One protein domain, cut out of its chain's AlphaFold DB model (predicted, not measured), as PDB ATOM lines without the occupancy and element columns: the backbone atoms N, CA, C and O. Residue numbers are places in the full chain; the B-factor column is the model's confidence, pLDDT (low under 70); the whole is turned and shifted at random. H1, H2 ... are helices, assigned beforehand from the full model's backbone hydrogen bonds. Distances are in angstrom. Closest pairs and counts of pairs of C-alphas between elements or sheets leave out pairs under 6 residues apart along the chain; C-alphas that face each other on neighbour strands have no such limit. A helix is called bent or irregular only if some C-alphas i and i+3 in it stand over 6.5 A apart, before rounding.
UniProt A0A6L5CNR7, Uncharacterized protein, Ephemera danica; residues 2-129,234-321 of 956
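AT A GLANCE: This is residues 2 to 129 and 234 to 321 of the 956 residues of an uncharacterized protein of Ephemera danica (UniProt A0A6L5CNR7). A four-helix up-and-down bundle, H6, H9, H10 and H11, makes one side of this domain, and a second group of helices packs on it, H3 on H6 and H5 on H9. H1 packs on the far side of H5 from H9 with H8 crossing it, H4 folds back from H3, and residues 49 to 54 stick out between those two. The printed part has 216 residues with eleven named helices, H1 to H11 in chain order, and no named strand: its class is all helix. It is compact, with a radius of gyration of the C-alphas of 17.2 A, and its rounded outline spans 47 by 40 by 36 A.

HOW THE PARTS SIT: H1, residues 2 to 13, touches H5, residues 67 to 78, the same way at a steep tilt of 41 degrees; their closest C-alphas, of Leu 5 and Arg 70, are 6.2 A apart. With residues 8 to 12 alone, H1 only just touches H2, residues 18 to 21, through 3 pairs of C-alphas within 8 A, the closest those of Ile 8 and Ile 21 at 7.0 A. H3, residues 27 to 47, touches H5 opposite ways at a shallow tilt of 22 degrees, with the C-alphas of Pro 27 and Leu 78 closest at 5.7 A. H3 also forms a hairpin with H4, residues 57 to 64, at a shallow tilt of 19 degrees; the C-alphas of Leu 45 and Leu 59 are closest, 6.6 A apart. With residues 32 to 39 alone, H3 touches H6, residues 86 to 100, at a steep tilt of 46 degrees, the C-alphas of Ser 35 and Leu 89 closest at 6.5 A. H7, residues 124 to 127, only just touches H11, residues 298 to 319, with 3 pairs of C-alphas within 8 A, closest Val 127 and Thr 314 at 6.2 A. H8, residues 235 to 241, is about perpendicular to H1 at 76 degrees and touches it, the C-alphas of Ser 6 and Ala 240 closest at 4.9 A. The hub is H9, residues 247 to 263, touching H4, H5, H6, H11 and H10, residues 272 to 290. H6, H9, H10 and H11 form a bundle, up and down, each running against the one before it. H10 and H11 are a hairpin at a shallow tilt of 29 degrees, with the C-alphas of Ser 274 and Ser 315 closest at 4.7 A. Every O i to N i+4 pair is within hydrogen-bond range in H1, H3, H4, H5, H9, H10 and H11; H6 has 8 of 11, H8 has 1 of 3 with 3 of 4 O i to N i+3 pairs, and H2 and H7 are too short for such a pair.

IN THESE COORDINATES: H1 begins at C-alpha 2, (179.142, 50.006, 41.347). From first to last C-alpha, H1 measures 16.7 A, H3 30.0 A, H5 16.2 A, H6 22.9 A, H9 24.5 A, H10 27.0 A and H11 31.4 A. H9 begins at C-alpha 247, (180.481, 59.412, 22.300). H11, the longest helix with 22 residues, ends at C-alpha 319, (151.216, 59.241, 18.893). H6 and H8 are irregular, but only just: C-alphas 95 and 98 are 6.7 A apart, and C-alphas 236 and 239 are 6.9 A apart.

THE WHOLE: The C-alphas of Gly 50 and Lys 129 are the two farthest apart, at 50.4 A. Residues 130 to 233 are not printed; across this cut, in the link from H7 to H8, C-alphas 129 and 234 are 46.2 A apart. The link from H6 to H7, residues 101 to 123, is long. The mean pLDDT of the printed part is 78.1, and it is under 70 in residues 49 to 55, 100 to 129, 267 to 270 and 292 to 296 of this model.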
ATOM      1  N   ASP A   2     178.169  50.309  42.413       79.25
ATOM      2  CA  ASP A   2     179.142  50.006  41.347       79.25
ATOM      3  C   ASP A   2     179.442  48.507  41.154       79.25
ATOM      4  O   ASP A   2     179.394  48.016  40.031       79.25
ATOM      5  N   LEU A   3     179.671  47.772  42.249       81.88
ATOM      6  CA  LEU A   3     179.853  46.312  42.238       81.88
ATOM      7  C   LEU A   3     178.624  45.563  41.695       81.88
ATOM      8  O   LEU A   3     178.771  44.613  40.936       81.88
ATOM      9  N   PHE A   4     177.415  46.020  42.038       83.00
ATOM     10  CA  PHE A   4     176.160  45.399  41.605       83.00
ATOM     11  C   PHE A   4     175.935  45.559  40.095       83.00
ATOM     12  O   PHE A   4     175.601  44.586  39.425       83.00
ATOM     13  N   LEU A   5     176.176  46.757  39.541       84.06
ATOM     14  CA  LEU A   5     176.096  46.989  38.090       84.06
ATOM     15  C   LEU A   5     177.088  46.105  37.336       84.06
ATOM     16  O   LEU A   5     176.731  45.447  36.363       84.06
ATOM     17  N   SER A   6     178.333  46.077  37.808       83.31
ATOM     18  CA  SER A   6     179.395  45.305  37.172       83.31
ATOM     19  C   SER A   6     179.142  43.804  37.258       83.31
ATOM     20  O   SER A   6     179.432  43.089  36.304       83.31
ATOM     21  N   GLU A   7     178.546  43.313  38.349       83.38
ATOM     22  CA  GLU A   7     178.146  41.911  38.438       83.38
ATOM     23  C   GLU A   7     177.014  41.577  37.461       83.38
ATOM     24  O   GLU A   7     177.118  40.573  36.758       83.38
ATOM     25  N   ILE A   8     175.992  42.427  37.317       81.88
ATOM     26  CA  ILE A   8     174.932  42.204  36.318       81.88
ATOM     27  C   ILE A   8     175.516  42.159  34.901       81.88
ATOM     28  O   ILE A   8     175.245  41.212  34.162       81.88
ATOM     29  N   LEU A   9     176.347  43.133  34.528       82.50
ATOM     30  CA  LEU A   9     176.959  43.194  33.197       82.50
ATOM     31  C   LEU A   9     177.866  41.983  32.926       82.50
ATOM     32  O   LEU A   9     177.803  41.390  31.849       82.50
ATOM     33  N   THR A  10     178.646  41.545  33.917       83.38
ATOM     34  CA  THR A  10     179.475  40.336  33.809       83.38
ATOM     35  C   THR A  10     178.635  39.065  33.662       83.38
ATOM     36  O   THR A  10     178.969  38.202  32.850       83.38
ATOM     37  N   ARG A  11     177.517  38.938  34.384       80.38
ATOM     38  CA  ARG A  11     176.611  37.780  34.268       80.38
ATOM     39  C   ARG A  11     175.862  37.760  32.935       80.38
ATOM     40  O   ARG A  11     175.661  36.684  32.375       80.38
ATOM     41  N   LEU A  12     175.501  38.926  32.402       78.38
ATOM     42  CA  LEU A  12     174.928  39.057  31.060       78.38
ATOM     43  C   LEU A  12     175.940  38.660  29.976       78.38
ATOM     44  O   LEU A  12     175.577  37.950  29.037       78.38
ATOM     45  N   ARG A  13     177.222  39.019  30.140       78.69
ATOM     46  CA  ARG A  13     178.316  38.555  29.263       78.69
ATOM     47  C   ARG A  13     178.449  37.029  29.259       78.69
ATOM     48  O   ARG A  13     178.710  36.435  28.219       78.69
ATOM     49  N   GLU A  14     178.211  36.378  30.395       80.44
ATOM     50  CA  GLU A  14     178.174  34.910  30.517       80.44
ATOM     51  C   GLU A  14     176.916  34.261  29.892       80.44
ATOM     52  O   GLU A  14     176.717  33.055  30.041       80.44
ATOM     53  N   LYS A  15     176.074  35.026  29.175       75.44
ATOM     54  CA  LYS A  15     174.812  34.597  28.537       75.44
ATOM     55  C   LYS A  15     173.731  34.093  29.505       75.44
ATOM     56  O   LYS A  15     172.831  33.367  29.084       75.44
ATOM     57  N   LYS A  16     173.778  34.490  30.783       77.62
ATOM     58  CA  LYS A  16     172.692  34.222  31.744       77.62
ATOM     59  C   LYS A  16     171.478  35.089  31.425       77.62
ATOM     60  O   LYS A  16     171.621  36.254  31.049       77.62
ATOM     61  N   THR A  17     170.279  34.535  31.578       76.19
ATOM     62  CA  THR A  17     169.042  35.288  31.321       76.19
ATOM     63  C   THR A  17     168.753  36.283  32.450       76.19
ATOM     64  O   THR A  17     169.132  36.068  33.599       76.19
ATOM     65  N   ILE A  18     168.043  37.381  32.163       76.62
ATOM     66  CA  ILE A  18     167.690  38.394  33.183       76.62
ATOM     67  C   ILE A  18     166.893  37.765  34.338       76.62
ATOM     68  O   ILE A  18     167.092  38.133  35.493       76.62
ATOM     69  N   SER A  19     166.054  36.766  34.042       71.31
ATOM     70  CA  SER A  19     165.318  35.970  35.032       71.31
ATOM     71  C   SER A  19     166.209  35.117  35.942       71.31
ATOM     72  O   SER A  19     165.832  34.849  37.077       71.31
ATOM     73  N   GLU A  20     167.384  34.693  35.471       72.88
ATOM     74  CA  GLU A  20     168.368  33.964  36.286       72.88
ATOM     75  C   GLU A  20     169.217  34.902  37.148       72.88
ATOM     76  O   GLU A  20     169.713  34.498  38.198       72.88
ATOM     77  N   ILE A  21     169.403  36.149  36.704       78.12
ATOM     78  CA  ILE A  21     170.201  37.160  37.409       78.12
ATOM     79  C   ILE A  21     169.370  37.828  38.513       78.12
ATOM     80  O   ILE A  21     169.858  38.018  39.624       78.12
ATOM     81  N   LEU A  22     168.109  38.167  38.227       79.50
ATOM     82  CA  LEU A  22     167.191  38.819  39.161       79.50
ATOM     83  C   LEU A  22     166.194  37.807  39.743       79.50
ATOM     84  O   LEU A  22     165.026  37.772  39.367       79.50
ATOM     85  N   THR A  23     166.645  36.992  40.694       71.31
ATOM     86  CA  THR A  23     165.801  35.971  41.345       71.31
ATOM     87  C   THR A  23     164.796  36.549  42.348       71.31
ATOM     88  O   THR A  23     163.770  35.928  42.614       71.31
ATOM     89  N   CYS A  24     165.071  37.740  42.892       70.38
ATOM     90  CA  CYS A  24     164.293  38.347  43.978       70.38
ATOM     91  C   CYS A  24     163.500  39.602  43.573       70.38
ATOM     92  O   CYS A  24     162.803  40.165  44.414       70.38
ATOM     93  N   CYS A  25     163.609  40.088  42.329       76.62
ATOM     94  CA  CYS A  25     162.891  41.290  41.895       76.62
ATOM     95  C   CYS A  25     162.491  41.235  40.418       76.62
ATOM     96  O   CYS A  25     163.105  40.532  39.618       76.62
ATOM     97  N   THR A  26     161.459  41.995  40.050       82.56
ATOM     98  CA  THR A  26     161.058  42.125  38.649       82.56
ATOM     99  C   THR A  26     161.997  43.084  37.905       82.56
ATOM    100  O   THR A  26     162.451  44.074  38.489       82.56
ATOM    101  N   PRO A  27     162.251  42.862  36.599       80.62
ATOM    102  CA  PRO A  27     163.091  43.752  35.794       80.62
ATOM    103  C   PRO A  27     162.630  45.216  35.818       80.62
ATOM    104  O   PRO A  27     163.461  46.115  35.873       80.62
ATOM    105  N   GLY A  28     161.314  45.467  35.857       81.44
ATOM    106  CA  GLY A  28     160.753  46.822  35.938       81.44
ATOM    107  C   GLY A  28     161.013  47.530  37.276       81.44
ATOM    108  O   GLY A  28     161.265  48.738  37.295       81.44
ATOM    109  N   LEU A  29     161.024  46.791  38.395       83.88
ATOM    110  CA  LEU A  29     161.377  47.348  39.706       83.88
ATOM    111  C   LEU A  29     162.875  47.670  39.776       83.88
ATOM    112  O   LEU A  29     163.243  48.769  40.187       83.88
ATOM    113  N   ALA A  30     163.730  46.752  39.310       84.38
ATOM    114  CA  ALA A  30     165.167  47.003  39.187       84.38
ATOM    115  C   ALA A  30     165.449  48.205  38.271       84.38
ATOM    116  O   ALA A  30     166.224  49.087  38.633       84.38
ATOM    117  N   GLY A  31     164.767  48.282  37.125       85.38
ATOM    118  CA  GLY A  31     164.854  49.408  36.198       85.38
ATOM    119  C   GLY A  31     164.422  50.730  36.832       85.38
ATOM    120  O   GLY A  31     165.102  51.736  36.655       85.38
ATOM    121  N   THR A  32     163.351  50.737  37.632       86.75
ATOM    122  CA  THR A  32     162.909  51.927  38.382       86.75
ATOM    123  C   THR A  32     163.976  52.403  39.365       86.75
ATOM    124  O   THR A  32     164.319  53.582  39.354       86.75
ATOM    125  N   LEU A  33     164.533  51.502  40.179       87.62
ATOM    126  CA  LEU A  33     165.569  51.856  41.154       87.62
ATOM    127  C   LEU A  33     166.814  52.425  40.466       87.62
ATOM    128  O   LEU A  33     167.289  53.490  40.844       87.62
ATOM    129  N   LEU A  34     167.286  51.770  39.401       88.94
ATOM    130  CA  LEU A  34     168.416  52.254  38.604       88.94
ATOM    131  C   LEU A  34     168.153  53.623  37.970       88.94
ATOM    132  O   LEU A  34     169.059  54.447  37.886       88.94
ATOM    133  N   SER A  35     166.920  53.865  37.529       88.62
ATOM    134  CA  SER A  35     166.521  55.145  36.947       88.62
ATOM    135  C   SER A  35     166.535  56.252  38.000       88.62
ATOM    136  O   SER A  35     167.092  57.315  37.742       88.62
ATOM    137  N   CYS A  36     165.990  56.000  39.195       88.31
ATOM    138  CA  CYS A  36     166.015  56.948  40.313       88.31
ATOM    139  C   CYS A  36     167.443  57.273  40.773       88.31
ATOM    140  O   CYS A  36     167.754  58.440  41.000       88.31
ATOM    141  N   GLU A  37     168.316  56.266  40.860       89.50
ATOM    142  CA  GLU A  37     169.739  56.463  41.167       89.50
ATOM    143  C   GLU A  37     170.429  57.307  40.088       89.50
ATOM    144  O   GLU A  37     171.127  58.260  40.414       89.50
ATOM    145  N   LEU A  38     170.175  57.035  38.800       90.06
ATOM    146  CA  LEU A  38     170.716  57.842  37.701       90.06
ATOM    147  C   LEU A  38     170.228  59.301  37.764       90.06
ATOM    148  O   LEU A  38     171.030  60.218  37.605       90.06
ATOM    149  N   LEU A  39     168.932  59.519  38.007       89.56
ATOM    150  CA  LEU A  39     168.333  60.848  38.186       89.56
ATOM    151  C   LEU A  39     168.981  61.598  39.363       89.56
ATOM    152  O   LEU A  39     169.339  62.766  39.218       89.56
ATOM    153  N   SER A  40     169.169  60.924  40.503       88.62
ATOM    154  CA  SER A  40     169.809  61.491  41.697       88.62
ATOM    155  C   SER A  40     171.285  61.817  41.461       88.62
ATOM    156  O   SER A  40     171.717  62.923  41.780       88.62
ATOM    157  N   ASP A  41     172.052  60.898  40.869       88.75
ATOM    158  CA  ASP A  41     173.477  61.091  40.581       88.75
ATOM    159  C   ASP A  41     173.693  62.281  39.629       88.75
ATOM    160  O   ASP A  41     174.545  63.131  39.885       88.75
ATOM    161  N   VAL A  42     172.889  62.396  38.562       87.81
ATOM    162  CA  VAL A  42     172.973  63.545  37.643       87.81
ATOM    163  C   VAL A  42     172.596  64.844  38.358       87.81
ATOM    164  O   VAL A  42     173.291  65.845  38.207       87.81
ATOM    165  N   HIS A  43     171.546  64.833  39.182       86.38
ATOM    166  CA  HIS A  43     171.139  66.012  39.944       86.38
ATOM    167  C   HIS A  43     172.225  66.483  40.920       86.38
ATOM    168  O   HIS A  43     172.523  67.675  40.972       86.38
ATOM    169  N   GLN A  44     172.860  65.557  41.645       85.81
ATOM    170  CA  GLN A  44     173.958  65.864  42.564       85.81
ATOM    171  C   GLN A  44     175.169  66.436  41.825       85.81
ATOM    172  O   GLN A  44     175.734  67.429  42.276       85.81
ATOM    173  N   LEU A  45     175.545  65.855  40.682       83.88
ATOM    174  CA  LEU A  45     176.653  66.353  39.862       83.88
ATOM    175  C   LEU A  45     176.380  67.761  39.317       83.88
ATOM    176  O   LEU A  45     177.289  68.585  39.302       83.88
ATOM    177  N   CYS A  46     175.137  68.062  38.934       79.75
ATOM    178  CA  CYS A  46     174.736  69.402  38.501       79.75
ATOM    179  C   CYS A  46     174.651  70.425  39.649       79.75
ATOM    180  O   CYS A  46     174.672  71.624  39.387       79.75
ATOM    181  N   GLN A  47     174.536  69.982  40.906       78.38
ATOM    182  CA  GLN A  47     174.435  70.853  42.084       78.38
ATOM    183  C   GLN A  47     175.768  71.147  42.775       78.38
ATOM    184  O   GLN A  47     175.792  71.975  43.687       78.38
ATOM    185  N   GLN A  48     176.868  70.487  42.396       72.94
ATOM    186  CA  GLN A  48     178.158  70.692  43.056       72.94
ATOM    187  C   GLN A  48     178.653  72.139  42.863       72.94
ATOM    188  O   GLN A  48     178.900  72.564  41.733       72.94
ATOM    189  N   PRO A  49     178.818  72.919  43.950       50.50
ATOM    190  CA  PRO A  49     179.237  74.305  43.853       50.50
ATOM    191  C   PRO A  49     180.755  74.374  43.665       50.50
ATOM    192  O   PRO A  49     181.516  74.224  44.620       50.50
ATOM    193  N   GLY A  50     181.194  74.645  42.436       52.16
ATOM    194  CA  GLY A  50     182.548  75.129  42.170       52.16
ATOM    195  C   GLY A  50     183.267  74.440  41.019       52.16
ATOM    196  O   GLY A  50     183.926  73.432  41.235       52.16
ATOM    197  N   GLN A  51     183.200  75.063  39.839       47.78
ATOM    198  CA  GLN A  51     184.301  75.393  38.914       47.78
ATOM    199  C   GLN A  51     183.673  75.688  37.543       47.78
ATOM    200  O   GLN A  51     183.416  74.770  36.791       47.78
ATOM    201  N   HIS A  52     183.418  76.976  37.259       50.66
ATOM    202  CA  HIS A  52     182.771  77.517  36.047       50.66
ATOM    203  C   HIS A  52     181.360  76.965  35.734       50.66
ATOM    204  O   HIS A  52     181.150  75.766  35.629       50.66
ATOM    205  N   GLU A  53     180.379  77.852  35.521       53.47
ATOM    206  CA  GLU A  53     178.988  77.480  35.174       53.47
ATOM    207  C   GLU A  53     178.868  76.624  33.887       53.47
ATOM    208  O   GLU A  53     177.826  76.016  33.660       53.47
ATOM    209  N   ASP A  54     179.950  76.502  33.107       56.97
ATOM    210  CA  ASP A  54     180.032  75.747  31.851       56.97
ATOM    211  C   ASP A  54     180.838  74.426  31.934       56.97
ATOM    212  O   ASP A  54     181.001  73.746  30.913       56.97
ATOM    213  N   ASP A  55     181.379  74.024  33.096       67.44
ATOM    214  CA  ASP A  55     182.236  72.826  33.165       67.44
ATOM    215  C   ASP A  55     181.422  71.516  33.196       67.44
ATOM    216  O   ASP A  55     181.131  70.922  34.232       67.44
ATOM    217  N   THR A  56     181.053  71.030  32.008       73.44
ATOM    218  CA  THR A  56     180.320  69.763  31.813       73.44
ATOM    219  C   THR A  56     181.195  68.510  31.963       73.44
ATOM    220  O   THR A  56     180.684  67.386  31.895       73.44
ATOM    221  N   ARG A  57     182.510  68.650  32.190       76.19
ATOM    222  CA  ARG A  57     183.465  67.525  32.256       76.19
ATOM    223  C   ARG A  57     183.124  66.455  33.306       76.19
ATOM    224  O   ARG A  57     183.234  65.275  32.960       76.19
ATOM    225  N   PRO A  58     182.677  66.781  34.537       81.50
ATOM    226  CA  PRO A  58     182.318  65.764  35.532       81.50
ATOM    227  C   PRO A  58     181.160  64.876  35.064       81.50
ATOM    228  O   PRO A  58     181.216  63.651  35.192       81.50
ATOM    229  N   LEU A  59     180.144  65.484  34.443       84.69
ATOM    230  CA  LEU A  59     178.988  64.779  33.895       84.69
ATOM    231  C   LEU A  59     179.369  63.939  32.666       84.69
ATOM    232  O   LEU A  59     178.925  62.796  32.536       84.69
ATOM    233  N   ARG A  60     180.261  64.449  31.803       82.12
ATOM    234  CA  ARG A  60     180.809  63.685  30.668       82.12
ATOM    235  C   ARG A  60     181.568  62.443  31.138       82.12
ATOM    236  O   ARG A  60     181.292  61.348  30.657       82.12
ATOM    237  N   ASN A  61     182.457  62.576  32.121       82.81
ATOM    238  CA  ASN A  61     183.218  61.448  32.669       82.81
ATOM    239  C   ASN A  61     182.315  60.420  33.366       82.81
ATOM    240  O   ASN A  61     182.542  59.213  33.243       82.81
ATOM    241  N   PHE A  62     181.267  60.881  34.053       87.38
ATOM    242  CA  PHE A  62     180.261  60.015  34.666       87.38
ATOM    243  C   PHE A  62     179.532  59.140  33.632       87.38
ATOM    244  O   PHE A  62     179.339  57.944  33.872       87.38
ATOM    245  N   LEU A  63     179.173  59.712  32.478       86.38
ATOM    246  CA  LEU A  63     178.431  59.031  31.410       86.38
ATOM    247  C   LEU A  63     179.309  58.191  30.472       86.38
ATOM    248  O   LEU A  63     178.824  57.184  29.965       86.38
ATOM    249  N   LEU A  64     180.574  58.566  30.253       83.75
ATOM    250  CA  LEU A  64     181.484  57.844  29.351       83.75
ATOM    251  C   LEU A  64     182.246  56.713  30.050       83.75
ATOM    252  O   LEU A  64     182.409  55.646  29.471       83.75
ATOM    253  N   SER A  65     182.703  56.912  31.288       80.94
ATOM    254  CA  SER A  65     183.560  55.935  31.991       80.94
ATOM    255  C   SER A  65     183.166  55.668  33.445       80.94
ATOM    256  O   SER A  65     183.807  54.884  34.140       80.94
ATOM    257  N   GLY A  66     182.143  56.359  33.946       84.00
ATOM    258  CA  GLY A  66     181.752  56.320  35.348       84.00
ATOM    259  C   GLY A  66     180.656  55.306  35.665       84.00
ATOM    260  O   GLY A  66     180.435  54.301  34.986       84.00
ATOM    261  N   ARG A  67     179.951  55.564  36.769       84.94
ATOM    262  CA  ARG A  67     178.763  54.794  37.160       84.94
ATOM    263  C   ARG A  67     177.606  54.996  36.177       84.94
ATOM    264  O   ARG A  67     176.898  54.034  35.900       84.94
ATOM    265  N   GLY A  68     177.476  56.188  35.591       86.75
ATOM    266  CA  GLY A  68     176.453  56.511  34.594       86.75
ATOM    267  C   GLY A  68     176.480  55.582  33.381       86.75
ATOM    268  O   GLY A  68     175.440  55.031  33.024       86.75
ATOM    269  N   ALA A  69     177.664  55.317  32.817       86.25
ATOM    270  CA  ALA A  69     177.842  54.373  31.705       86.25
ATOM    271  C   ALA A  69     177.270  52.982  32.032       86.25
ATOM    272  O   ALA A  69     176.478  52.409  31.281       86.25
ATOM    273  N   ARG A  70     177.632  52.454  33.206       88.56
ATOM    274  CA  ARG A  70     177.195  51.133  33.674       88.56
ATOM    275  C   ARG A  70     175.699  51.105  33.976       88.56
ATOM    276  O   ARG A  70     175.039  50.129  33.624       88.56
ATOM    277  N   CYS A  71     175.151  52.174  34.561       88.25
ATOM    278  CA  CYS A  71     173.710  52.333  34.769       88.25
ATOM    279  C   CYS A  71     172.943  52.275  33.442       88.25
ATOM    280  O   CYS A  71     172.001  51.497  33.331       88.25
ATOM    281  N   LEU A  72     173.363  53.036  32.425       89.44
ATOM    282  CA  LEU A  72     172.702  53.067  31.115       89.44
ATOM    283  C   LEU A  72     172.762  51.713  30.394       89.44
ATOM    284  O   LEU A  72     171.749  51.258  29.863       89.44
ATOM    285  N   LEU A  73     173.914  51.034  30.414       87.31
ATOM    286  CA  LEU A  73     174.059  49.699  29.822       87.31
ATOM    287  C   LEU A  73     173.195  48.656  30.535       87.31
ATOM    288  O   LEU A  73     172.527  47.845  29.893       87.31
ATOM    289  N   THR A  74     173.155  48.715  31.867       87.06
ATOM    290  CA  THR A  74     172.335  47.805  32.675       87.06
ATOM    291  C   THR A  74     170.848  48.062  32.430       87.06
ATOM    292  O   THR A  74     170.096  47.116  32.212       87.06
ATOM    293  N   LEU A  75     170.421  49.328  32.371       88.12
ATOM    294  CA  LEU A  75     169.055  49.716  32.003       88.12
ATOM    295  C   LEU A  75     168.679  49.224  30.601       88.12
ATOM    296  O   LEU A  75     167.584  48.700  30.396       88.12
ATOM    297  N   HIS A  76     169.592  49.341  29.635       87.19
ATOM    298  CA  HIS A  76     169.353  48.875  28.273       87.19
ATOM    299  C   HIS A  76     169.154  47.356  28.208       87.19
ATOM    300  O   HIS A  76     168.297  46.894  27.444       87.19
ATOM    301  N   ALA A  77     169.904  46.602  29.016       83.94
ATOM    302  CA  ALA A  77     169.787  45.153  29.111       83.94
ATOM    303  C   ALA A  77     168.519  44.705  29.851       83.94
ATOM    304  O   ALA A  77     167.829  43.815  29.365       83.94
ATOM    305  N   LEU A  78     168.176  45.328  30.985       84.06
ATOM    306  CA  LEU A  78     166.979  44.988  31.772       84.06
ATOM    307  C   LEU A  78     165.666  45.277  31.029       84.06
ATOM    308  O   LEU A  78     164.654  44.622  31.283       84.06
ATOM    309  N   GLY A  79     165.693  46.238  30.105       82.06
ATOM    310  CA  GLY A  79     164.513  46.731  29.412       82.06
ATOM    311  C   GLY A  79     163.754  47.774  30.233       82.06
ATOM    312  O   GLY A  79     163.989  47.973  31.421       82.06
ATOM    313  N   THR A  80     162.832  48.473  29.572       82.31
ATOM    314  CA  THR A  80     162.144  49.643  30.145       82.31
ATOM    315  C   THR A  80     160.689  49.377  30.526       82.31
ATOM    316  O   THR A  80     159.957  50.292  30.900       82.31
ATOM    317  N   GLN A  81     160.234  48.125  30.432       80.19
ATOM    318  CA  GLN A  81     158.853  47.767  30.746       80.19
ATOM    319  C   GLN A  81     158.586  47.876  32.253       80.19
ATOM    320  O   GLN A  81     159.279  47.261  33.062       80.19
ATOM    321  N   GLY A  82     157.550  48.630  32.628       75.31
ATOM    322  CA  GLY A  82     157.125  48.774  34.024       75.31
ATOM    323  C   GLY A  82     157.984  49.722  34.870       75.31
ATOM    324  O   GLY A  82     157.904  49.655  36.094       75.31
ATOM    325  N   ILE A  83     158.790  50.592  34.248       85.81
ATOM    326  CA  ILE A  83     159.510  51.662  34.956       85.81
ATOM    327  C   ILE A  83     158.521  52.765  35.354       85.81
ATOM    328  O   ILE A  83     157.852  53.338  34.496       85.81
ATOM    329  N   SER A  84     158.443  53.084  36.649       84.00
ATOM    330  CA  SER A  84     157.486  54.083  37.161       84.00
ATOM    331  C   SER A  84     157.870  55.535  36.840       84.00
ATOM    332  O   SER A  84     156.991  56.336  36.545       84.00
ATOM    333  N   CYS A  85     159.166  55.857  36.810       86.00
ATOM    334  CA  CYS A  85     159.716  57.176  36.462       86.00
ATOM    335  C   CYS A  85     160.138  57.285  34.981       86.00
ATOM    336  O   CYS A  85     161.106  57.962  34.632       86.00
ATOM    337  N   GLY A  86     159.447  56.566  34.086       85.25
ATOM    338  CA  GLY A  86     159.834  56.471  32.675       85.25
ATOM    339  C   GLY A  86     159.815  57.815  31.934       85.25
ATOM    340  O   GLY A  86     160.635  58.034  31.044       85.25
ATOM    341  N   ARG A  87     158.923  58.732  32.329       86.25
ATOM    342  CA  ARG A  87     158.796  60.068  31.728       86.25
ATOM    343  C   ARG A  87     159.952  60.979  32.133       86.25
ATOM    344  O   ARG A  87     160.570  61.606  31.276       86.25
ATOM    345  N   GLU A  88     160.245  61.049  33.428       89.06
ATOM    346  CA  GLU A  88     161.352  61.829  33.985       89.06
ATOM    347  C   GLU A  88     162.680  61.323  33.423       89.06
ATOM    348  O   GLU A  88     163.519  62.119  33.002       89.06
ATOM    349  N   LEU A  89     162.829  59.998  33.328       91.06
ATOM    350  CA  LEU A  89     163.981  59.373  32.697       91.06
ATOM    351  C   LEU A  89     164.100  59.775  31.223       91.06
ATOM    352  O   LEU A  89     165.171  60.198  30.806       91.06
ATOM    353  N   ALA A  90     163.032  59.688  30.427       90.19
ATOM    354  CA  ALA A  90     163.091  60.070  29.016       90.19
ATOM    355  C   ALA A  90     163.470  61.548  28.827       90.19
ATOM    356  O   ALA A  90     164.329  61.857  28.001       90.19
ATOM    357  N   SER A  91     162.892  62.447  29.631       90.50
ATOM    358  CA  SER A  91     163.237  63.872  29.619       90.50
ATOM    359  C   SER A  91     164.705  64.101  29.977       90.50
ATOM    360  O   SER A  91     165.372  64.915  29.337       90.50
ATOM    361  N   LEU A  92     165.226  63.366  30.966       91.50
ATOM    362  CA  LEU A  92     166.638  63.411  31.330       91.50
ATOM    363  C   LEU A  92     167.514  62.954  30.158       91.50
ATOM    364  O   LEU A  92     168.403  63.692  29.746       91.50
ATOM    365  N   LEU A  93     167.244  61.785  29.569       91.31
ATOM    366  CA  LEU A  93     168.037  61.250  28.454       91.31
ATOM    367  C   LEU A  93     168.051  62.197  27.241       91.31
ATOM    368  O   LEU A  93     169.104  62.385  26.635       91.31
ATOM    369  N   ILE A  94     166.916  62.833  26.926       90.81
ATOM    370  CA  ILE A  94     166.817  63.867  25.884       90.81
ATOM    371  C   ILE A  94     167.713  65.067  26.225       90.81
ATOM    372  O   ILE A  94     168.458  65.533  25.365       90.81
ATOM    373  N   SER A  95     167.698  65.538  27.477       88.50
ATOM    374  CA  SER A  95     168.522  66.674  27.924       88.50
ATOM    375  C   SER A  95     170.026  66.375  27.984       88.50
ATOM    376  O   SER A  95     170.836  67.288  27.855       88.50
ATOM    377  N   LEU A  96     170.413  65.104  28.141       87.75
ATOM    378  CA  LEU A  96     171.817  64.686  28.179       87.75
ATOM    379  C   LEU A  96     172.454  64.604  26.784       87.75
ATOM    380  O   LEU A  96     173.678  64.641  26.668       87.75
ATOM    381  N   TYR A  97     171.653  64.505  25.721       86.88
ATOM    382  CA  TYR A  97     172.153  64.336  24.354       86.88
ATOM    383  C   TYR A  97     172.973  65.541  23.830       86.88
ATOM    384  O   TYR A  97     174.061  65.331  23.286       86.88
ATOM    385  N   PRO A  98     172.556  66.813  24.004       81.62
ATOM    386  CA  PRO A  98     173.299  67.949  23.452       81.62
ATOM    387  C   PRO A  98     174.688  68.172  24.072       81.62
ATOM    388  O   PRO A  98     175.537  68.804  23.445       81.62
ATOM    389  N   LEU A  99     174.950  67.628  25.268       75.56
ATOM    390  CA  LEU A  99     176.172  67.864  26.051       75.56
ATOM    391  C   LEU A  99     177.472  67.440  25.348       75.56
ATOM    392  O   LEU A  99     178.552  67.885  25.728       75.56
ATOM    393  N   PHE A 100     177.383  66.586  24.329       68.81
ATOM    394  CA  PHE A 100     178.547  66.046  23.625       68.81
ATOM    395  C   PHE A 100     178.688  66.573  22.181       68.81
ATOM    396  O   PHE A 100     179.609  66.166  21.481       68.81
ATOM    397  N   LEU A 101     177.833  67.520  21.749       61.19
ATOM    398  CA  LEU A 101     177.860  68.107  20.396       61.19
ATOM    399  C   LEU A 101     178.910  69.227  20.216       61.19
ATOM    400  O   LEU A 101     179.190  69.603  19.080       61.19
ATOM    401  N   GLN A 102     179.470  69.788  21.300       52.19
ATOM    402  CA  GLN A 102     180.229  71.055  21.264       52.19
ATOM    403  C   GLN A 102     181.721  70.985  21.657       52.19
ATOM    404  O   GLN A 102     182.379  72.021  21.656       52.19
ATOM    405  N   SER A 103     182.307  69.820  21.966       45.72
ATOM    406  CA  SER A 103     183.712  69.745  22.424       45.72
ATOM    407  C   SER A 103     184.546  68.727  21.631       45.72
ATOM    408  O   SER A 103     184.282  67.526  21.729       45.72
ATOM    409  N   PRO A 104     185.583  69.185  20.898       41.59
ATOM    410  CA  PRO A 104     186.573  68.343  20.246       41.59
ATOM    411  C   PRO A 104     187.748  68.103  21.203       41.59
ATOM    412  O   PRO A 104     188.839  68.613  20.976       41.59
ATOM    413  N   ASP A 105     187.540  67.351  22.280       40.97
ATOM    414  CA  ASP A 105     188.680  66.773  22.999       40.97
ATOM    415  C   ASP A 105     188.863  65.346  22.483       40.97
ATOM    416  O   ASP A 105     188.092  64.431  22.778       40.97
ATOM    417  N   ALA A 106     189.842  65.231  21.589       39.22
ATOM    418  CA  ALA A 106     190.252  64.028  20.897       39.22
ATOM    419  C   ALA A 106     190.875  63.022  21.874       39.22
ATOM    420  O   ALA A 106     192.085  63.001  22.050       39.22
ATOM    421  N   ASP A 107     190.044  62.166  22.455       41.94
ATOM    422  CA  ASP A 107     190.455  60.830  22.878       41.94
ATOM    423  C   ASP A 107     189.534  59.832  22.168       41.94
ATOM    424  O   ASP A 107     188.545  59.339  22.716       41.94
ATOM    425  N   GLU A 108     189.824  59.580  20.887       46.12
ATOM    426  CA  GLU A 108     189.215  58.483  20.136       46.12
ATOM    427  C   GLU A 108     189.645  57.155  20.771       46.12
ATOM    428  O   GLU A 108     190.670  56.563  20.436       46.12
ATOM    429  N   ILE A 109     188.845  56.667  21.717       49.44
ATOM    430  CA  ILE A 109     188.928  55.284  22.175       49.44
ATOM    431  C   ILE A 109     188.271  54.435  21.088       49.44
ATOM    432  O   ILE A 109     187.069  54.187  21.090       49.44
ATOM    433  N   SER A 110     189.077  54.033  20.110       43.38
ATOM    434  CA  SER A 110     188.694  53.093  19.066       43.38
ATOM    435  C   SER A 110     188.662  51.674  19.638       43.38
ATOM    436  O   SER A 110     189.682  50.985  19.694       43.38
ATOM    437  N   GLY A 111     187.486  51.238  20.076       48.91
ATOM    438  CA  GLY A 111     187.213  49.851  20.432       48.91
ATOM    439  C   GLY A 111     185.717  49.638  20.625       48.91
ATOM    440  O   GLY A 111     185.122  50.315  21.454       48.91
ATOM    441  N   ASN A 112     185.118  48.714  19.867       53.94
ATOM    442  CA  ASN A 112     183.729  48.303  20.084       53.94
ATOM    443  C   ASN A 112     183.587  47.765  21.507       53.94
ATOM    444  O   ASN A 112     184.284  46.820  21.890       53.94
ATOM    445  N   ASN A 113     182.683  48.350  22.283       63.50
ATOM    446  CA  ASN A 113     182.458  47.918  23.648       63.50
ATOM    447  C   ASN A 113     181.720  46.568  23.667       63.50
ATOM    448  O   ASN A 113     180.598  46.457  23.185       63.50
ATOM    449  N   GLU A 114     182.319  45.527  24.253       62.50
ATOM    450  CA  GLU A 114     181.743  44.168  24.282       62.50
ATOM    451  C   GLU A 114     180.369  44.089  24.977       62.50
ATOM    452  O   GLU A 114     179.616  43.138  24.769       62.50
ATOM    453  N   PHE A 115     180.030  45.086  25.803       64.94
ATOM    454  CA  PHE A 115     178.779  45.153  26.563       64.94
ATOM    455  C   PHE A 115     177.648  45.898  25.840       64.94
ATOM    456  O   PHE A 115     176.516  45.898  26.327       64.94
ATOM    457  N   PHE A 116     177.925  46.520  24.689       69.69
ATOM    458  CA  PHE A 116     176.926  47.202  23.875       69.69
ATOM    459  C   PHE A 116     177.010  46.726  22.431       69.69
ATOM    460  O   PHE A 116     178.011  46.907  21.749       69.69
ATOM    461  N   THR A 117     175.921  46.141  21.945       63.91
ATOM    462  CA  THR A 117     175.759  45.896  20.514       63.91
ATOM    463  C   THR A 117     174.716  46.878  20.004       63.91
ATOM    464  O   THR A 117     173.564  46.807  20.444       63.91
ATOM    465  N   PRO A 118     175.083  47.830  19.127       62.81
ATOM    466  CA  PRO A 118     174.087  48.692  18.523       62.81
ATOM    467  C   PRO A 118     173.086  47.824  17.768       62.81
ATOM    468  O   PRO A 118     173.461  46.885  17.061       62.81
ATOM    469  N   GLU A 119     171.802  48.138  17.930       62.41
ATOM    470  CA  GLU A 119     170.693  47.471  17.246       62.41
ATOM    471  C   GLU A 119     170.687  47.865  15.756       62.41
ATOM    472  O   GLU A 119     169.781  48.531  15.255       62.41
ATOM    473  N   SER A 120     171.745  47.492  15.044       48.88
ATOM    474  CA  SER A 120     171.857  47.613  13.599       48.88
ATOM    475  C   SER A 120     170.992  46.523  12.959       48.88
ATOM    476  O   SER A 120     171.023  45.363  13.369       48.88
ATOM    477  N   ASN A 121     170.215  46.891  11.935       51.06
ATOM    478  CA  ASN A 121     169.350  45.997  11.143       51.06
ATOM    479  C   ASN A 121     167.979  45.625  11.735       51.06
ATOM    480  O   ASN A 121     167.431  44.572  11.404       51.06
ATOM    481  N   LEU A 122     167.368  46.482  12.558       56.28
ATOM    482  CA  LEU A 122     165.941  46.321  12.845       56.28
ATOM    483  C   LEU A 122     165.107  46.607  11.588       56.28
ATOM    484  O   LEU A 122     165.248  47.665  10.969       56.28
ATOM    485  N   ASP A 123     164.233  45.668  11.223       60.66
ATOM    486  CA  ASP A 123     163.303  45.826  10.107       60.66
ATOM    487  C   ASP A 123     162.274  46.911  10.454       60.66
ATOM    488  O   ASP A 123     161.395  46.695  11.296       60.66
ATOM    489  N   ILE A 124     162.379  48.080   9.807       64.50
ATOM    490  CA  ILE A 124     161.443  49.220   9.931       64.50
ATOM    491  C   ILE A 124     159.993  48.761   9.799       64.50
ATOM    492  O   ILE A 124     159.085  49.299  10.433       64.50
ATOM    493  N   GLU A 125     159.770  47.721   9.006       59.59
ATOM    494  CA  GLU A 125     158.448  47.187   8.734       59.59
ATOM    495  C   GLU A 125     157.839  46.453   9.910       59.59
ATOM    496  O   GLU A 125     156.633  46.258   9.906       59.59
ATOM    497  N   SER A 126     158.635  46.021  10.887       56.78
ATOM    498  CA  SER A 126     158.146  45.405  12.122       56.78
ATOM    499  C   SER A 126     157.679  46.432  13.153       56.78
ATOM    500  O   SER A 126     156.863  46.082  14.003       56.78
ATOM    501  N   VAL A 127     158.141  47.683  13.033       58.47
ATOM    502  CA  VAL A 127     157.931  48.752  14.022       58.47
ATOM    503  C   VAL A 127     157.025  49.874  13.550       58.47
ATOM    504  O   VAL A 127     156.486  50.589  14.375       58.47
ATOM    505  N   PHE A 128     156.784  50.010  12.248       61.06
ATOM    506  CA  PHE A 128     155.734  50.895  11.742       61.06
ATOM    507  C   PHE A 128     154.610  50.069  11.107       61.06
ATOM    508  O   PHE A 128     154.222  50.276   9.952       61.06
ATOM    509  N   LYS A 129     154.100  49.081  11.860       53.75
ATOM    510  CA  LYS A 129     152.879  48.345  11.510       53.75
ATOM    511  C   LYS A 129     151.729  49.023  12.216       53.75
ATOM    512  O   LYS A 129     151.202  48.503  13.200       53.75
ATOM    513  N   HIS A 234     186.300  40.757  42.254       73.75
ATOM    514  CA  HIS A 234     186.845  39.601  41.544       73.75
ATOM    515  C   HIS A 234     187.458  40.030  40.205       73.75
ATOM    516  O   HIS A 234     186.926  40.931  39.554       73.75
ATOM    517  N   ASP A 235     188.503  39.333  39.743       71.25
ATOM    518  CA  ASP A 235     189.178  39.627  38.464       71.25
ATOM    519  C   ASP A 235     188.198  39.686  37.276       71.25
ATOM    520  O   ASP A 235     188.326  40.512  36.372       71.25
ATOM    521  N   ASN A 236     187.133  38.883  37.329       74.25
ATOM    522  CA  ASN A 236     186.095  38.816  36.299       74.25
ATOM    523  C   ASN A 236     185.223  40.084  36.200       74.25
ATOM    524  O   ASN A 236     184.564  40.277  35.174       74.25
ATOM    525  N   LEU A 237     185.197  40.924  37.246       78.31
ATOM    526  CA  LEU A 237     184.433  42.178  37.329       78.31
ATOM    527  C   LEU A 237     185.228  43.389  36.821       78.31
ATOM    528  O   LEU A 237     184.627  44.412  36.500       78.31
ATOM    529  N   ILE A 238     186.558  43.280  36.710       76.88
ATOM    530  CA  ILE A 238     187.444  44.371  36.271       76.88
ATOM    531  C   ILE A 238     187.053  44.917  34.883       76.88
ATOM    532  O   ILE A 238     186.966  46.141  34.748       76.88
ATOM    533  N   PRO A 239     186.732  44.084  33.866       77.44
ATOM    534  CA  PRO A 239     186.308  44.588  32.557       77.44
ATOM    535  C   PRO A 239     184.995  45.378  32.615       77.44
ATOM    536  O   PRO A 239     184.865  46.391  31.940       77.44
ATOM    537  N   ALA A 240     184.042  44.944  33.450       77.50
ATOM    538  CA  ALA A 240     182.759  45.623  33.620       77.50
ATOM    539  C   ALA A 240     182.877  46.911  34.457       77.50
ATOM    540  O   ALA A 240     182.104  47.841  34.260       77.50
ATOM    541  N   MET A 241     183.855  46.997  35.366       77.31
ATOM    542  CA  MET A 241     184.142  48.198  36.163       77.31
ATOM    543  C   MET A 241     184.858  49.294  35.364       77.31
ATOM    544  O   MET A 241     184.621  50.469  35.624       77.31
ATOM    545  N   ASN A 242     185.692  48.915  34.391       79.50
ATOM    546  CA  ASN A 242     186.492  49.832  33.570       79.50
ATOM    547  C   ASN A 242     185.893  50.071  32.172       79.50
ATOM    548  O   ASN A 242     186.626  50.355  31.222       79.50
ATOM    549  N   ILE A 243     184.570  49.947  32.033       81.44
ATOM    550  CA  ILE A 243     183.854  50.217  30.781       81.44
ATOM    551  C   ILE A 243     184.079  51.674  30.369       81.44
ATOM    552  O   ILE A 243     183.849  52.590  31.156       81.44
ATOM    553  N   LYS A 244     184.478  51.878  29.111       80.56
ATOM    554  CA  LYS A 244     184.549  53.192  28.470       80.56
ATOM    555  C   LYS A 244     183.672  53.187  27.224       80.56
ATOM    556  O   LYS A 244     183.875  52.357  26.345       80.56
ATOM    557  N   LEU A 245     182.683  54.067  27.178       82.50
ATOM    558  CA  LEU A 245     181.827  54.290  26.019       82.50
ATOM    559  C   LEU A 245     182.441  55.371  25.136       82.50
ATOM    560  O   LEU A 245     182.896  56.401  25.636       82.50
ATOM    561  N   SER A 246     182.407  55.161  23.825       82.19
ATOM    562  CA  SER A 246     182.600  56.252  22.874       82.19
ATOM    563  C   SER A 246     181.383  57.188  22.876       82.19
ATOM    564  O   SER A 246     180.271  56.809  23.254       82.19
ATOM    565  N   VAL A 247     181.573  58.427  22.414       82.19
ATOM    566  CA  VAL A 247     180.481  59.412  22.300       82.19
ATOM    567  C   VAL A 247     179.362  58.899  21.382       82.19
ATOM    568  O   VAL A 247     178.183  59.085  21.674       82.19
ATOM    569  N   LEU A 248     179.715  58.200  20.301       80.12
ATOM    570  CA  LEU A 248     178.739  57.642  19.371       80.12
ATOM    571  C   LEU A 248     177.968  56.453  19.969       80.12
ATOM    572  O   LEU A 248     176.747  56.395  19.822       80.12
ATOM    573  N   GLU A 249     178.643  55.539  20.673       82.19
ATOM    574  CA  GLU A 249     177.976  54.439  21.387       82.19
ATOM    575  C   GLU A 249     177.021  54.983  22.448       82.19
ATOM    576  O   GLU A 249     175.898  54.494  22.573       82.19
ATOM    577  N   LEU A 250     177.422  56.036  23.169       86.81
ATOM    578  CA  LEU A 250     176.543  56.725  24.107       86.81
ATOM    579  C   LEU A 250     175.307  57.277  23.386       86.81
ATOM    580  O   LEU A 250     174.190  57.056  23.847       86.81
ATOM    581  N   TYR A 251     175.461  57.929  22.231       87.38
ATOM    582  CA  TYR A 251     174.318  58.415  21.455       87.38
ATOM    583  C   TYR A 251     173.385  57.307  20.979       87.38
ATOM    584  O   TYR A 251     172.167  57.435  21.123       87.38
ATOM    585  N   GLN A 252     173.924  56.210  20.457       85.62
ATOM    586  CA  GLN A 252     173.127  55.055  20.044       85.62
ATOM    587  C   GLN A 252     172.399  54.421  21.243       85.62
ATOM    588  O   GLN A 252     171.220  54.069  21.138       85.62
ATOM    589  N   LEU A 253     173.060  54.333  22.401       88.31
ATOM    590  CA  LEU A 253     172.490  53.826  23.649       88.31
ATOM    591  C   LEU A 253     171.349  54.716  24.157       88.31
ATOM    592  O   LEU A 253     170.276  54.200  24.479       88.31
ATOM    593  N   LEU A 254     171.545  56.040  24.177       90.94
ATOM    594  CA  LEU A 254     170.520  57.015  24.561       90.94
ATOM    595  C   LEU A 254     169.300  56.925  23.637       90.94
ATOM    596  O   LEU A 254     168.179  56.780  24.119       90.94
ATOM    597  N   VAL A 255     169.506  56.932  22.316       90.88
ATOM    598  CA  VAL A 255     168.420  56.821  21.326       90.88
ATOM    599  C   VAL A 255     167.660  55.499  21.483       90.88
ATOM    600  O   VAL A 255     166.427  55.494  21.470       90.88
ATOM    601  N   SER A 256     168.363  54.379  21.692       89.31
ATOM    602  CA  SER A 256     167.727  53.074  21.910       89.31
ATOM    603  C   SER A 256     166.923  53.029  23.217       89.31
ATOM    604  O   SER A 256     165.799  52.520  23.229       89.31
ATOM    605  N   LEU A 257     167.439  53.604  24.308       90.25
ATOM    606  CA  LEU A 257     166.720  53.703  25.582       90.25
ATOM    607  C   LEU A 257     165.464  54.573  25.468       90.25
ATOM    608  O   LEU A 257     164.393  54.130  25.877       90.25
ATOM    609  N   ILE A 258     165.563  55.759  24.855       91.88
ATOM    610  CA  ILE A 258     164.406  56.638  24.607       91.88
ATOM    611  C   ILE A 258     163.355  55.892  23.774       91.88
ATOM    612  O   ILE A 258     162.163  55.939  24.082       91.88
ATOM    613  N   ARG A 259     163.783  55.131  22.761       90.19
ATOM    614  CA  ARG A 259     162.872  54.324  21.943       90.19
ATOM    615  C   ARG A 259     162.160  53.256  22.766       90.19
ATOM    616  O   ARG A 259     160.940  53.135  22.675       90.19
ATOM    617  N   LYS A 260     162.906  52.485  23.565       88.50
ATOM    618  CA  LYS A 260     162.343  51.461  24.457       88.50
ATOM    619  C   LYS A 260     161.338  52.091  25.435       88.50
ATOM    620  O   LYS A 260     160.258  51.531  25.619       88.50
ATOM    621  N   LEU A 261     161.628  53.287  25.963       89.56
ATOM    622  CA  LEU A 261     160.717  54.050  26.826       89.56
ATOM    623  C   LEU A 261     159.411  54.443  26.117       89.56
ATOM    624  O   LEU A 261     158.337  54.248  26.687       89.56
ATOM    625  N   CYS A 262     159.479  54.906  24.862       88.31
ATOM    626  CA  CYS A 262     158.290  55.218  24.055       88.31
ATOM    627  C   CYS A 262     157.406  53.977  23.823       88.31
ATOM    628  O   CYS A 262     156.180  54.052  23.884       88.31
ATOM    629  N   VAL A 263     158.017  52.811  23.582       86.44
ATOM    630  CA  VAL A 263     157.279  51.548  23.389       86.44
ATOM    631  C   VAL A 263     156.611  51.079  24.684       86.44
ATOM    632  O   VAL A 263     155.509  50.539  24.637       86.44
ATOM    633  N   SER A 264     157.249  51.292  25.838       84.31
ATOM    634  CA  SER A 264     156.693  50.927  27.150       84.31
ATOM    635  C   SER A 264     155.601  51.871  27.667       84.31
ATOM    636  O   SER A 264     155.012  51.592  28.710       84.31
ATOM    637  N   GLU A 265     155.325  52.976  26.970       82.75
ATOM    638  CA  GLU A 265     154.321  53.960  27.374       82.75
ATOM    639  C   GLU A 265     152.904  53.336  27.324       82.75
ATOM    640  O   GLU A 265     152.524  52.769  26.289       82.75
ATOM    641  N   PRO A 266     152.105  53.403  28.411       75.00
ATOM    642  CA  PRO A 266     150.798  52.753  28.465       75.00
ATOM    643  C   PRO A 266     149.826  53.373  27.456       75.00
ATOM    644  O   PRO A 266     149.867  54.573  27.184       75.00
ATOM    645  N   THR A 267     148.929  52.551  26.906       68.75
ATOM    646  CA  THR A 267     147.986  52.949  25.846       68.75
ATOM    647  C   THR A 267     146.963  53.991  26.271       68.75
ATOM    648  O   THR A 267     146.334  54.550  25.398       68.75
ATOM    649  N   ASP A 268     146.793  54.280  27.559       63.12
ATOM    650  CA  ASP A 268     145.820  55.276  28.038       63.12
ATOM    651  C   ASP A 268     146.476  56.625  28.395       63.12
ATOM    652  O   ASP A 268     145.830  57.524  28.929       63.12
ATOM    653  N   SER A 269     147.778  56.774  28.134       69.00
ATOM    654  CA  SER A 269     148.544  57.981  28.465       69.00
ATOM    655  C   SER A 269     148.459  59.073  27.394       69.00
ATOM    656  O   SER A 269     148.121  58.831  26.239       69.00
ATOM    657  N   THR A 270     148.838  60.297  27.766       69.00
ATOM    658  CA  THR A 270     148.881  61.483  26.889       69.00
ATOM    659  C   THR A 270     150.015  61.459  25.848       69.00
ATOM    660  O   THR A 270     150.219  62.455  25.154       69.00
ATOM    661  N   CYS A 271     150.764  60.353  25.732       81.44
ATOM    662  CA  CYS A 271     151.905  60.169  24.823       81.44
ATOM    663  C   CYS A 271     152.972  61.276  24.879       81.44
ATOM    664  O   CYS A 271     153.658  61.534  23.889       81.44
ATOM    665  N   GLN A 272     153.122  61.958  26.017       84.31
ATOM    666  CA  GLN A 272     154.040  63.093  26.145       84.31
ATOM    667  C   GLN A 272     155.492  62.695  25.883       84.31
ATOM    668  O   GLN A 272     156.220  63.456  25.247       84.31
ATOM    669  N   THR A 273     155.892  61.493  26.308       87.50
ATOM    670  CA  THR A 273     157.243  60.971  26.066       87.50
ATOM    671  C   THR A 273     157.484  60.797  24.571       87.50
ATOM    672  O   THR A 273     158.491  61.256  24.034       87.50
ATOM    673  N   SER A 274     156.510  60.203  23.880       89.44
ATOM    674  CA  SER A 274     156.561  60.008  22.434       89.44
ATOM    675  C   SER A 274     156.576  61.342  21.667       89.44
ATOM    676  O   SER A 274     157.353  61.491  20.730       89.44
ATOM    677  N   VAL A 275     155.796  62.350  22.078       89.06
ATOM    678  CA  VAL A 275     155.814  63.692  21.449       89.06
ATOM    679  C   VAL A 275     157.165  64.391  21.641       89.06
ATOM    680  O   VAL A 275     157.703  64.956  20.687       89.06
ATOM    681  N   GLN A 276     157.751  64.324  22.841       89.44
ATOM    682  CA  GLN A 276     159.093  64.860  23.097       89.44
ATOM    683  C   GLN A 276     160.152  64.148  22.251       89.44
ATOM    684  O   GLN A 276     161.000  64.805  21.648       89.44
ATOM    685  N   ALA A 277     160.066  62.819  22.141       91.56
ATOM    686  CA  ALA A 277     160.968  62.024  21.318       91.56
ATOM    687  C   ALA A 277     160.869  62.365  19.821       91.56
ATOM    688  O   ALA A 277     161.894  62.349  19.140       91.56
ATOM    689  N   ILE A 278     159.682  62.716  19.306       89.94
ATOM    690  CA  ILE A 278     159.499  63.170  17.915       89.94
ATOM    691  C   ILE A 278     160.279  64.460  17.660       89.94
ATOM    692  O   ILE A 278     161.077  64.511  16.723       89.94
ATOM    693  N   ASN A 279     160.075  65.483  18.499       89.75
ATOM    694  CA  ASN A 279     160.758  66.771  18.347       89.75
ATOM    695  C   ASN A 279     162.273  66.598  18.493       89.75
ATOM    696  O   ASN A 279     163.024  67.013  17.614       89.75
ATOM    697  N   PHE A 280     162.702  65.870  19.525       91.88
ATOM    698  CA  PHE A 280     164.101  65.516  19.749       91.88
ATOM    699  C   PHE A 280     164.730  64.817  18.534       91.88
ATOM    700  O   PHE A 280     165.807  65.202  18.077       91.88
ATOM    701  N   SER A 281     164.063  63.799  17.981       91.94
ATOM    702  CA  SER A 281     164.589  63.052  16.834       91.94
ATOM    703  C   SER A 281     164.712  63.947  15.607       91.94
ATOM    704  O   SER A 281     165.718  63.892  14.906       91.94
ATOM    705  N   LEU A 282     163.708  64.788  15.348       89.00
ATOM    706  CA  LEU A 282     163.690  65.669  14.187       89.00
ATOM    707  C   LEU A 282     164.745  66.781  14.279       89.00
ATOM    708  O   LEU A 282     165.442  67.025  13.294       89.00
ATOM    709  N   GLU A 283     164.900  67.419  15.438       89.38
ATOM    710  CA  GLU A 283     165.919  68.450  15.670       89.38
ATOM    711  C   GLU A 283     167.329  67.901  15.432       89.38
ATOM    712  O   GLU A 283     168.107  68.482  14.671       89.38
ATOM    713  N   ASN A 284     167.633  66.729  15.996       88.38
ATOM    714  CA  ASN A 284     168.949  66.110  15.849       88.38
ATOM    715  C   ASN A 284     169.179  65.538  14.443       88.38
ATOM    716  O   ASN A 284     170.287  65.633  13.917       88.38
ATOM    717  N   LEU A 285     168.139  65.029  13.770       89.31
ATOM    718  CA  LEU A 285     168.226  64.682  12.349       89.31
ATOM    719  C   LEU A 285     168.540  65.905  11.489       89.31
ATOM    720  O   LEU A 285     169.384  65.819  10.599       89.31
ATOM    721  N   CYS A 286     167.904  67.047  11.759       88.44
ATOM    722  CA  CYS A 286     168.191  68.291  11.053       88.44
ATOM    723  C   CYS A 286     169.627  68.762  11.319       88.44
ATOM    724  O   CYS A 286     170.325  69.119  10.371       88.44
ATOM    725  N   ALA A 287     170.098  68.701  12.567       86.62
ATOM    726  CA  ALA A 287     171.470  69.055  12.922       86.62
ATOM    727  C   ALA A 287     172.504  68.177  12.196       86.62
ATOM    728  O   ALA A 287     173.465  68.698  11.638       86.62
ATOM    729  N   LEU A 288     172.279  66.861  12.118       85.62
ATOM    730  CA  LEU A 288     173.174  65.929  11.415       85.62
ATOM    731  C   LEU A 288     173.046  65.987   9.884       85.62
ATOM    732  O   LEU A 288     173.955  65.566   9.163       85.62
ATOM    733  N   GLN A 289     171.898  66.417   9.359       85.31
ATOM    734  CA  GLN A 289     171.664  66.476   7.917       85.31
ATOM    735  C   GLN A 289     172.121  67.802   7.309       85.31
ATOM    736  O   GLN A 289     172.714  67.791   6.230       85.31
ATOM    737  N   PHE A 290     171.863  68.924   7.981       84.94
ATOM    738  CA  PHE A 290     172.163  70.269   7.485       84.94
ATOM    739  C   PHE A 290     173.387  70.910   8.151       84.94
ATOM    740  O   PHE A 290     173.957  71.836   7.581       84.94
ATOM    741  N   GLY A 291     173.784  70.450   9.339       72.56
ATOM    742  CA  GLY A 291     174.950  70.957  10.061       72.56
ATOM    743  C   GLY A 291     176.263  70.284   9.653       72.56
ATOM    744  O   GLY A 291     176.282  69.223   9.030       72.56
ATOM    745  N   SER A 292     177.379  70.907  10.032       59.94
ATOM    746  CA  SER A 292     178.751  70.434   9.799       59.94
ATOM    747  C   SER A 292     179.312  69.695  11.021       59.94
ATOM    748  O   SER A 292     180.371  70.047  11.542       59.94
ATOM    749  N   ALA A 293     178.556  68.743  11.565       57.19
ATOM    750  CA  ALA A 293     178.938  68.066  12.797       57.19
ATOM    751  C   ALA A 293     180.055  67.037  12.517       57.19
ATOM    752  O   ALA A 293     179.811  66.014  11.879       57.19
ATOM    753  N   ASN A 294     181.275  67.306  12.993       59.66
ATOM    754  CA  ASN A 294     182.433  66.408  12.866       59.66
ATOM    755  C   ASN A 294     182.374  65.285  13.920       59.66
ATOM    756  O   ASN A 294     183.191  65.242  14.837       59.66
ATOM    757  N   LEU A 295     181.375  64.401  13.829       63.03
ATOM    758  CA  LEU A 295     181.243  63.231  14.705       63.03
ATOM    759  C   LEU A 295     181.786  61.970  14.017       63.03
ATOM    760  O   LEU A 295     181.019  61.176  13.485       63.03
ATOM    761  N   GLY A 296     183.103  61.767  14.051       66.00
ATOM    762  CA  GLY A 296     183.725  60.511  13.611       66.00
ATOM    763  C   GLY A 296     183.542  60.183  12.120       66.00
ATOM    764  O   GLY A 296     183.470  61.073  11.274       66.00
ATOM    765  N   SER A 297     183.512  58.883  11.797       71.31
ATOM    766  CA  SER A 297     183.385  58.367  10.421       71.31
ATOM    767  C   SER A 297     181.990  58.618   9.826       71.31
ATOM    768  O   SER A 297     180.979  58.502  10.522       71.31
ATOM    769  N   GLU A 298     181.903  58.881   8.515       74.25
ATOM    770  CA  GLU A 298     180.620  59.070   7.816       74.25
ATOM    771  C   GLU A 298     179.653  57.885   7.992       74.25
ATOM    772  O   GLU A 298     178.438  58.087   8.090       74.25
ATOM    773  N   LEU A 299     180.176  56.657   8.089       75.94
ATOM    774  CA  LEU A 299     179.389  55.446   8.334       75.94
ATOM    775  C   LEU A 299     178.660  55.498   9.686       75.94
ATOM    776  O   LEU A 299     177.465  55.224   9.776       75.94
ATOM    777  N   GLN A 300     179.375  55.898  10.733       76.88
ATOM    778  CA  GLN A 300     178.868  55.992  12.101       76.88
ATOM    779  C   GLN A 300     177.778  57.064  12.231       76.88
ATOM    780  O   GLN A 300     176.747  56.855  12.879       76.88
ATOM    781  N   VAL A 301     177.954  58.191  11.537       80.62
ATOM    782  CA  VAL A 301     176.923  59.232  11.429       80.62
ATOM    783  C   VAL A 301     175.685  58.706  10.698       80.62
ATOM    784  O   VAL A 301     174.560  59.024  11.091       80.62
ATOM    785  N   ALA A 302     175.851  57.888   9.655       80.00
ATOM    786  CA  ALA A 302     174.729  57.283   8.939       80.00
ATOM    787  C   ALA A 302     173.933  56.298   9.819       80.00
ATOM    788  O   ALA A 302     172.702  56.337   9.811       80.00
ATOM    789  N   GLU A 303     174.605  55.483  10.635       81.31
ATOM    790  CA  GLU A 303     173.953  54.594  11.610       81.31
ATOM    791  C   GLU A 303     173.183  55.371  12.687       81.31
ATOM    792  O   GLU A 303     172.072  54.988  13.076       81.31
ATOM    793  N   LEU A 304     173.739  56.494  13.150       85.25
ATOM    794  CA  LEU A 304     173.060  57.375  14.096       85.25
ATOM    795  C   LEU A 304     171.815  58.020  13.466       85.25
ATOM    796  O   LEU A 304     170.749  58.026  14.085       85.25
ATOM    797  N   LYS A 305     171.911  58.494  12.214       86.56
ATOM    798  CA  LYS A 305     170.759  59.001  11.446       86.56
ATOM    799  C   LYS A 305     169.671  57.943  11.307       86.56
ATOM    800  O   LYS A 305     168.503  58.236  11.550       86.56
ATOM    801  N   TYR A 306     170.042  56.711  10.966       84.00
ATOM    802  CA  TYR A 306     169.104  55.593  10.906       84.00
ATOM    803  C   TYR A 306     168.417  55.350  12.258       84.00
ATOM    804  O   TYR A 306     167.190  55.267  12.323       84.00
ATOM    805  N   SER A 307     169.184  55.326  13.349       84.75
ATOM    806  CA  SER A 307     168.660  55.136  14.708       84.75
ATOM    807  C   SER A 307     167.667  56.234  15.109       84.75
ATOM    808  O   SER A 307     166.619  55.940  15.686       84.75
ATOM    809  N   LEU A 308     167.952  57.492  14.757       89.62
ATOM    810  CA  LEU A 308     167.059  58.623  15.015       89.62
ATOM    811  C   LEU A 308     165.779  58.561  14.171       89.62
ATOM    812  O   LEU A 308     164.699  58.826  14.694       89.62
ATOM    813  N   VAL A 309     165.856  58.168  12.892       88.81
ATOM    814  CA  VAL A 309     164.645  57.933  12.079       88.81
ATOM    815  C   VAL A 309     163.816  56.814  12.691       88.81
ATOM    816  O   VAL A 309     162.599  56.927  12.787       88.81
ATOM    817  N   TYR A 310     164.453  55.747  13.153       85.75
ATOM    818  CA  TYR A 310     163.752  54.635  13.771       85.75
ATOM    819  C   TYR A 310     163.048  55.043  15.077       85.75
ATOM    820  O   TYR A 310     161.893  54.669  15.300       85.75
ATOM    821  N   LEU A 311     163.693  55.866  15.912       89.75
ATOM    822  CA  LEU A 311     163.059  56.494  17.076       89.75
ATOM    823  C   LEU A 311     161.871  57.378  16.663       89.75
ATOM    824  O   LEU A 311     160.790  57.250  17.244       89.75
ATOM    825  N   LEU A 312     162.040  58.221  15.640       89.69
ATOM    826  CA  LEU A 312     160.984  59.080  15.101       89.69
ATOM    827  C   LEU A 312     159.772  58.259  14.639       89.69
ATOM    828  O   LEU A 312     158.643  58.575  14.995       89.69
ATOM    829  N   LEU A 313     159.982  57.182  13.882       86.81
ATOM    830  CA  LEU A 313     158.886  56.333  13.410       86.81
ATOM    831  C   LEU A 313     158.214  55.590  14.567       86.81
ATOM    832  O   LEU A 313     156.995  55.589  14.664       86.81
ATOM    833  N   THR A 314     158.982  55.029  15.499       86.50
ATOM    834  CA  THR A 314     158.407  54.327  16.660       86.50
ATOM    835  C   THR A 314     157.528  55.265  17.497       86.50
ATOM    836  O   THR A 314     156.410  54.921  17.876       86.50
ATOM    837  N   SER A 315     158.010  56.481  17.760       87.75
ATOM    838  CA  SER A 315     157.269  57.491  18.524       87.75
ATOM    839  C   SER A 315     156.058  58.041  17.753       87.75
ATOM    840  O   SER A 315     154.994  58.261  18.343       87.75
ATOM    841  N   LEU A 316     156.153  58.177  16.426       85.38
ATOM    842  CA  LEU A 316     155.008  58.510  15.574       85.38
ATOM    843  C   LEU A 316     153.920  57.434  15.619       85.38
ATOM    844  O   LEU A 316     152.743  57.769  15.675       85.38
ATOM    845  N   GLU A 317     154.273  56.149  15.642       83.19
ATOM    846  CA  GLU A 317     153.278  55.071  15.671       83.19
ATOM    847  C   GLU A 317     152.422  55.142  16.941       83.19
ATOM    848  O   GLU A 317     151.200  54.993  16.880       83.19
ATOM    849  N   ARG A 318     153.058  55.425  18.085       82.38
ATOM    850  CA  ARG A 318     152.374  55.603  19.373       82.38
ATOM    851  C   ARG A 318     151.477  56.838  19.353       82.38
ATOM    852  O   ARG A 318     150.289  56.726  19.644       82.38
ATOM    853  N   THR A 319     152.001  57.991  18.934       83.50
ATOM    854  CA  THR A 319     151.216  59.241  18.893       83.50
ATOM    855  C   THR A 319     150.045  59.176  17.914       83.50
ATOM    856  O   THR A 319     148.971  59.690  18.212       83.50
ATOM    857  N   LEU A 320     150.185  58.470  16.786       79.12
ATOM    858  CA  LEU A 320     149.113  58.282  15.807       79.12
ATOM    859  C   LEU A 320     147.932  57.455  16.330       79.12
ATOM    860  O   LEU A 320     146.870  57.476  15.705       79.12
ATOM    861  N   GLN A 321     148.048  56.755  17.459       78.25
ATOM    862  CA  GLN A 321     146.907  56.080  18.088       78.25
ATOM    863  C   GLN A 321     145.991  57.069  18.828       78.25
ATOM    864  O   GLN A 321     144.785  56.835  18.896       78.25
TER     865      GLN A 321